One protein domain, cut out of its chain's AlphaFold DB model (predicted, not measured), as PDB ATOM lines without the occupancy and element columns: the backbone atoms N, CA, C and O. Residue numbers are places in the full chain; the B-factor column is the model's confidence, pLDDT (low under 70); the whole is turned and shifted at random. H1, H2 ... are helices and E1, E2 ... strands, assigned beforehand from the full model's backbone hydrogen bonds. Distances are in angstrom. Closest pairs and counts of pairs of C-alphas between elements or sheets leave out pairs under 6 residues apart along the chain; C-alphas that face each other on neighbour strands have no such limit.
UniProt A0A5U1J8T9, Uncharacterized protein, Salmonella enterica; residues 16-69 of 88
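Overview. This is residues 16 to 69 of the 88 residues of an uncharacterized protein of Salmonella enterica (UniProt A0A5U1J8T9). A long, narrow hairpin of two strands, E1 and E2, has helix H1 alongside it across a gap, with the short helix H2 and the last residues, 63 to 69, at the end of the hairpin away from its turn. The arrangement is open: the first residues of H1, 16 to 21, and the hairpin's turn, residues 42 to 47, stand free. The printed part has 54 residues, with two named helices and two named strands in the order H1, E1, E2, H2; the two-stranded sheet, in the order E1, E2, is antiparallel, and the class is mixed, helices and strands. The whole is loose and elongated, with a radius of gyration of the C-alphas of 13.1 A and spans of 38 by 24 by 14 A.

Arrangement. H1, residues 16 to 27, is joined to E1, residues 36 to 42, by a short link of 8 residues. E1 and E2, residues 47 to 53, are antiparallel neighbours and form a hairpin, with 164 degrees between their directions. The C-alphas of Arg 42 and Val 47 face each other at 4.3 A, and those of Ser 36 and Tyr 53 at 4.8 A. N 39 and O 50 are within hydrogen-bond range at 2.8 A, as are N 48 and O 41 at 2.9 A. A tight link of 1 residue joins E2 to H2, residues 55 to 62. H1 is apart from E2 and from H2, and E1 is apart from H2. In H1 and H2 every O i to N i+4 pair is within hydrogen-bond range.

Along the chain. H1 begins at C-alpha 16, (305.024, 178.245, 318.333), and is 16.5 A long. E1 measures 19.7 A and ends at C-alpha 42, (291.815, 174.209, 308.243). E2 measures 19.5 A. H2, 10.6 A long, ends at C-alpha 62, (302.575, 191.833, 286.478).

Size, cuts and confidence. The two C-alphas farthest apart, those of Pro 44 and Asn 63, are 38.3 A from each other. The printed part has no cut and no long link. The mean pLDDT of the printed part is 76.2; residues 32 to 35, 66 and 69 are under 70.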
ATOM      1  N   SER A  16     303.587 178.423 318.596       82.06
ATOM      2  CA  SER A  16     305.024 178.245 318.333       82.06
ATOM      3  C   SER A  16     305.300 177.276 317.171       82.06
ATOM      4  O   SER A  16     306.159 177.529 316.325       82.06
ATOM      5  N   LYS A  17     304.532 176.184 317.065       81.50
ATOM      6  CA  LYS A  17     304.623 175.261 315.923       81.50
ATOM      7  C   LYS A  17     304.187 175.922 314.619       81.50
ATOM      8  O   LYS A  17     304.781 175.638 313.578       81.50
ATOM      9  N   LEU A  18     303.163 176.777 314.663       79.25
ATOM     10  CA  LEU A  18     302.709 177.537 313.499       79.25
ATOM     11  C   LEU A  18     303.794 178.510 313.026       79.25
ATOM     12  O   LEU A  18     304.147 178.483 311.850       79.25
ATOM     13  N   GLU A  19     304.379 179.283 313.938       80.75
ATOM     14  CA  GLU A  19     305.478 180.213 313.649       80.75
ATOM     15  C   GLU A  19     306.683 179.489 313.038       80.75
ATOM     16  O   GLU A  19     307.124 179.838 311.946       80.75
ATOM     17  N   SER A  20     307.150 178.403 313.664       83.31
ATOM     18  CA  SER A  20     308.279 177.612 313.154       83.31
ATOM     19  C   SER A  20     307.999 176.985 311.778       83.31
ATOM     20  O   SER A  20     308.882 176.908 310.914       83.31
ATOM     21  N   THR A  21     306.753 176.568 311.533       81.88
ATOM     22  CA  THR A  21     306.328 176.046 310.228       81.88
ATOM     23  C   THR A  21     306.360 177.141 309.166       81.88
ATOM     24  O   THR A  21     306.911 176.918 308.086       81.88
ATOM     25  N   ILE A  22     305.834 178.329 309.482       79.62
ATOM     26  CA  ILE A  22     305.888 179.496 308.598       79.62
ATOM     27  C   ILE A  22     307.349 179.852 308.308       79.62
ATOM     28  O   ILE A  22     307.729 179.900 307.143       79.62
ATOM     29  N   GLU A  23     308.209 179.998 309.318       82.31
ATOM     30  CA  GLU A  23     309.637 180.297 309.123       82.31
ATOM     31  C   GLU A  23     310.331 179.290 308.198       82.31
ATOM     32  O   GLU A  23     311.093 179.669 307.305       82.31
ATOM     33  N   THR A  24     310.047 178.000 308.378       82.50
ATOM     34  CA  THR A  24     310.604 176.939 307.532       82.50
ATOM     35  C   THR A  24     310.117 177.067 306.089       82.50
ATOM     36  O   THR A  24     310.903 176.888 305.157       82.50
ATOM     37  N   MET A  25     308.842 177.400 305.875       78.56
ATOM     38  CA  MET A  25     308.302 177.654 304.535       78.56
ATOM     39  C   MET A  25     308.997 178.848 303.879       78.56
ATOM     40  O   MET A  25     309.386 178.758 302.717       78.56
ATOM     41  N   LEU A  26     309.229 179.924 304.635       78.06
ATOM     42  CA  LEU A  26     309.894 181.126 304.132       78.06
ATOM     43  C   LEU A  26     311.344 180.883 303.749       78.06
ATOM     44  O   LEU A  26     311.758 181.315 302.680       78.06
ATOM     45  N   ARG A  27     312.094 180.129 304.556       80.44
ATOM     46  CA  ARG A  27     313.480 179.758 304.225       80.44
ATOM     47  C   ARG A  27     313.586 178.954 302.928       80.44
ATOM     48  O   ARG A  27     314.586 179.064 302.229       80.44
ATOM     49  N   ASN A  28     312.571 178.148 302.619       76.81
ATOM     50  CA  ASN A  28     312.545 177.297 301.429       76.81
ATOM     51  C   ASN A  28     311.883 177.965 300.213       76.81
ATOM     52  O   ASN A  28     311.843 177.375 299.132       76.81
ATOM     53  N   PHE A  29     311.336 179.173 300.365       76.31
ATOM     54  CA  PHE A  29     310.664 179.866 299.278       76.31
ATOM     55  C   PHE A  29     311.682 180.486 298.308       76.31
ATOM     56  O   PHE A  29     312.619 181.178 298.702       76.31
ATOM     57  N   ASN A  30     311.502 180.262 297.002       73.38
ATOM     58  CA  ASN A  30     312.390 180.837 295.996       73.38
ATOM     59  C   ASN A  30     312.005 182.290 295.682       73.38
ATOM     60  O   ASN A  30     311.234 182.579 294.766       73.38
ATOM     61  N   HIS A  31     312.625 183.214 296.410       70.06
ATOM     62  CA  HIS A  31     312.375 184.650 296.297       70.06
ATOM     63  C   HIS A  31     312.764 185.279 294.949       70.06
ATOM     64  O   HIS A  31     312.422 186.432 294.701       70.06
ATOM     65  N   ARG A  32     313.505 184.577 294.080       67.25
ATOM     66  CA  ARG A  32     313.994 185.139 292.805       67.25
ATOM     67  C   ARG A  32     313.012 184.989 291.645       67.25
ATOM     68  O   ARG A  32     313.281 185.500 290.566       67.25
ATOM     69  N   THR A  33     311.920 184.265 291.854       67.81
ATOM     70  CA  THR A  33     310.943 183.950 290.808       67.81
ATOM     71  C   THR A  33     309.603 184.608 291.099       67.81
ATOM     72  O   THR A  33     309.290 184.900 292.249       67.81
ATOM     73  N   ASP A  34     308.790 184.765 290.065       68.50
ATOM     74  CA  ASP A  34     307.362 185.099 290.106       68.50
ATOM     75  C   ASP A  34     306.485 183.980 290.701       68.50
ATOM     76  O   ASP A  34     305.256 184.066 290.683       68.50
ATOM     77  N   ASN A  35     307.097 182.909 291.213       68.81
ATOM     78  CA  ASN A  35     306.374 181.817 291.839       68.81
ATOM     79  C   ASN A  35     305.620 182.294 293.081       68.81
ATOM     80  O   ASN A  35     306.098 183.119 293.860       68.81
ATOM     81  N   SER A  36     304.460 181.682 293.300       75.25
ATOM     82  CA  SER A  36     303.694 181.797 294.537       75.25
ATOM     83  C   SER A  36     303.716 180.470 295.285       75.25
ATOM     84  O   SER A  36     303.572 179.414 294.662       75.25
ATOM     85  N   MET A  37     303.809 180.510 296.609       77.00
ATOM     86  CA  MET A  37     303.568 179.343 297.457       77.00
ATOM     87  C   MET A  37     302.191 179.479 298.100       77.00
ATOM     88  O   MET A  37     301.870 180.520 298.662       77.00
ATOM     89  N   LYS A  38     301.379 178.425 298.019       75.69
ATOM     90  CA  LYS A  38     300.063 178.366 298.665       75.69
ATOM     91  C   LYS A  38     300.065 177.294 299.737       75.69
ATOM     92  O   LYS A  38     300.446 176.154 299.473       75.69
ATOM     93  N   VAL A  39     299.609 177.663 300.923       76.19
ATOM     94  CA  VAL A  39     299.469 176.782 302.077       76.19
ATOM     95  C   VAL A  39     298.016 176.828 302.509       76.19
ATOM     96  O   VAL A  39     297.494 177.888 302.840       76.19
ATOM     97  N   ASN A  40     297.366 175.671 302.491       79.44
ATOM     98  CA  ASN A  40     295.988 175.534 302.936       79.44
ATOM     99  C   ASN A  40     295.988 174.851 304.300       79.44
ATOM    100  O   ASN A  40     296.440 173.713 304.428       79.44
ATOM    101  N   GLY A  41     295.486 175.562 305.298       75.50
ATOM    102  CA  GLY A  41     295.141 175.048 306.610       75.50
ATOM    103  C   GLY A  41     293.628 174.927 306.760       75.50
ATOM    104  O   GLY A  41     292.850 175.463 305.971       75.50
ATOM    105  N   ARG A  42     293.206 174.217 307.799       79.56
ATOM    106  CA  ARG A  42     291.815 174.209 308.243       79.56
ATOM    107  C   ARG A  42     291.777 174.257 309.760       79.56
ATOM    108  O   ARG A  42     292.586 173.591 310.406       79.56
ATOM    109  N   THR A  43     290.840 175.011 310.301       77.88
ATOM    110  CA  THR A  43     290.367 174.871 311.678       77.88
ATOM    111  C   THR A  43     289.076 174.036 311.649       77.88
ATOM    112  O   THR A  43     288.620 173.643 310.569       77.88
ATOM    113  N   PRO A  44     288.470 173.710 312.803       81.19
ATOM    114  CA  PRO A  44     287.126 173.132 312.822       81.19
ATOM    115  C   PRO A  44     286.060 174.036 312.179       81.19
ATOM    116  O   PRO A  44     285.049 173.532 311.700       81.19
ATOM    117  N   GLU A  45     286.290 175.350 312.164       85.88
ATOM    118  CA  GLU A  45     285.299 176.368 311.802       85.88
ATOM    119  C   GLU A  45     285.493 176.903 310.376       85.88
ATOM    120  O   GLU A  45     284.524 177.283 309.722       85.88
ATOM    121  N   GLU A  46     286.728 176.916 309.865       80.00
ATOM    122  CA  GLU A  46     287.050 177.546 308.584       80.00
ATOM    123  C   GLU A  46     288.258 176.925 307.866       80.00
ATOM    124  O   GLU A  46     289.076 176.192 308.428       80.00
ATOM    125  N   VAL A  47     288.385 177.250 306.578       78.75
ATOM    126  CA  VAL A  47     289.576 176.965 305.773       78.75
ATOM    127  C   VAL A  47     290.404 178.236 305.680       78.75
ATOM    128  O   VAL A  47     289.903 179.284 305.283       78.75
ATOM    129  N   ILE A  48     291.688 178.123 305.999       76.62
ATOM    130  CA  ILE A  48     292.636 179.231 305.953       76.62
ATOM    131  C   ILE A  48     293.578 178.986 304.782       76.62
ATOM    132  O   ILE A  48     294.240 177.951 304.718       76.62
ATOM    133  N   THR A  49     293.685 179.942 303.867       78.81
ATOM    134  CA  THR A  49     294.678 179.893 302.790       78.81
ATOM    135  C   THR A  49     295.677 181.019 302.974       78.81
ATOM    136  O   THR A  49     295.321 182.191 302.938       78.81
ATOM    137  N   ILE A  50     296.946 180.651 303.119       75.75
ATOM    138  CA  ILE A  50     298.068 181.583 303.119       75.75
ATOM    139  C   ILE A  50     298.723 181.493 301.747       75.75
ATOM    140  O   ILE A  50     299.213 180.434 301.348       75.75
ATOM    141  N   THR A  51     298.732 182.607 301.018       74.38
ATOM    142  CA  THR A  51     299.478 182.725 299.763       74.38
ATOM    143  C   THR A  51     300.672 183.639 299.980       74.38
ATOM    144  O   THR A  51     300.517 184.761 300.448       74.38
ATOM    145  N   ILE A  52     301.856 183.143 299.640       75.81
ATOM    146  CA  ILE A  52     303.122 183.863 299.727       75.81
ATOM    147  C   ILE A  52     303.568 184.195 298.306       75.81
ATOM    148  O   ILE A  52     303.715 183.298 297.470       75.81
ATOM    149  N   TYR A  53     303.816 185.477 298.061       75.06
ATOM    150  CA  TYR A  53     304.369 185.988 296.810       75.06
ATOM    151  C   TYR A  53     305.795 186.493 297.029       75.06
ATOM    152  O   TYR A  53     306.116 187.054 298.078       75.06
ATOM    153  N   SER A  54     306.651 186.354 296.015       75.12
ATOM    154  CA  SER A  54     307.843 187.199 295.928       75.12
ATOM    155  C   SER A  54     307.406 188.585 295.471       75.12
ATOM    156  O   SER A  54     306.934 188.708 294.344       75.12
ATOM    157  N   ARG A  55     307.580 189.620 296.304       74.69
ATOM    158  CA  ARG A  55     307.260 191.011 295.928       74.69
ATOM    159  C   ARG A  55     307.937 191.397 294.611       74.69
ATOM    160  O   ARG A  55     307.255 191.723 293.651       74.69
ATOM    161  N   ASN A  56     309.258 191.247 294.532       71.81
ATOM    162  CA  ASN A  56     310.019 191.630 293.339       71.81
ATOM    163  C   ASN A  56     309.613 190.814 292.104       71.81
ATOM    164  O   ASN A  56     309.554 191.354 291.006       71.81
ATOM    165  N   GLY A  57     309.352 189.511 292.274       72.62
ATOM    166  CA  GLY A  57     308.909 188.654 291.173       72.62
ATOM    167  C   GLY A  57     307.508 189.020 290.678       72.62
ATOM    168  O   GLY A  57     307.264 189.028 289.474       72.62
ATOM    169  N   PHE A  58     306.607 189.353 291.602       73.50
ATOM    170  CA  PHE A  58     305.241 189.770 291.309       73.50
ATOM    171  C   PHE A  58     305.213 191.119 290.585       73.50
ATOM    172  O   PHE A  58     304.689 191.204 289.475       73.50
ATOM    173  N   GLU A  59     305.838 192.142 291.169       76.56
ATOM    174  CA  GLU A  59     305.855 193.501 290.620       76.56
ATOM    175  C   GLU A  59     306.507 193.534 289.237       76.56
ATOM    176  O   GLU A  59     305.971 194.145 288.317       76.56
ATOM    177  N   PHE A  60     307.607 192.797 289.042       75.19
ATOM    178  CA  PHE A  60     308.258 192.692 287.737       75.19
ATOM    179  C   PHE A  60     307.377 192.008 286.683       75.19
ATOM    180  O   PHE A  60     307.305 192.471 285.547       75.19
ATOM    181  N   LYS A  61     306.719 190.889 287.024       73.88
ATOM    182  CA  LYS A  61     305.948 190.108 286.046       73.88
ATOM    183  C   LYS A  61     304.622 190.762 285.675       73.88
ATOM    184  O   LYS A  61     304.212 190.687 284.519       73.88
ATOM    185  N   PHE A  62     303.932 191.326 286.656       74.44
ATOM    186  CA  PHE A  62     302.575 191.833 286.478       74.44
ATOM    187  C   PHE A  62     302.522 193.355 286.331       74.44
ATOM    188  O   PHE A  62     301.469 193.871 285.968       74.44
ATOM    189  N   ASN A  63     303.637 194.063 286.558       78.12
ATOM    190  CA  ASN A  63     303.710 195.527 286.551       78.12
ATOM    191  C   ASN A  63     302.623 196.168 287.438       78.12
ATOM    192  O   ASN A  63     301.969 197.133 287.050       78.12
ATOM    193  N   GLN A  64     302.400 195.564 288.605       73.94
ATOM    194  CA  GLN A  64     301.417 195.953 289.618       73.94
ATOM    195  C   GLN A  64     302.089 195.929 290.983       73.94
ATOM    196  O   GLN A  64     302.910 195.041 291.227       73.94
ATOM    197  N   HIS A  65     301.731 196.853 291.873       74.44
ATOM    198  CA  HIS A  65     302.248 196.829 293.233       74.44
ATOM    199  C   HIS A  65     301.545 195.738 294.035       74.44
ATOM    200  O   HIS A  65     300.362 195.460 293.851       74.44
ATOM    201  N   ILE A  66     302.269 195.101 294.958       68.25
ATOM    202  CA  ILE A  66     301.665 194.056 295.798       68.25
ATOM    203  C   ILE A  66     300.553 194.612 296.710       68.25
ATOM    204  O   ILE A  66     299.693 193.864 297.169       68.25
ATOM    205  N   GLU A  67     300.578 195.923 296.961       72.88
ATOM    206  CA  GLU A  67     299.562 196.674 297.703       72.88
ATOM    207  C   GLU A  67     298.228 196.790 296.947       72.88
ATOM    208  O   GLU A  67     297.194 196.980 297.582       72.88
ATOM    209  N   ASP A  68     298.231 196.594 295.625       71.88
ATOM    210  CA  ASP A  68     297.032 196.651 294.781       71.88
ATOM    211  C   ASP A  68     296.230 195.332 294.802       71.88
ATOM    212  O   ASP A  68     295.146 195.240 294.221       71.88
ATOM    213  N   ILE A  69     296.752 194.281 295.448       67.69
ATOM    214  CA  ILE A  69     296.086 192.977 295.517       67.69
ATOM    215  C   ILE A  69     295.063 192.981 296.655       67.69
ATOM    216  O   ILE A  69     295.408 192.788 297.823       67.69
TER     217      ILE A  69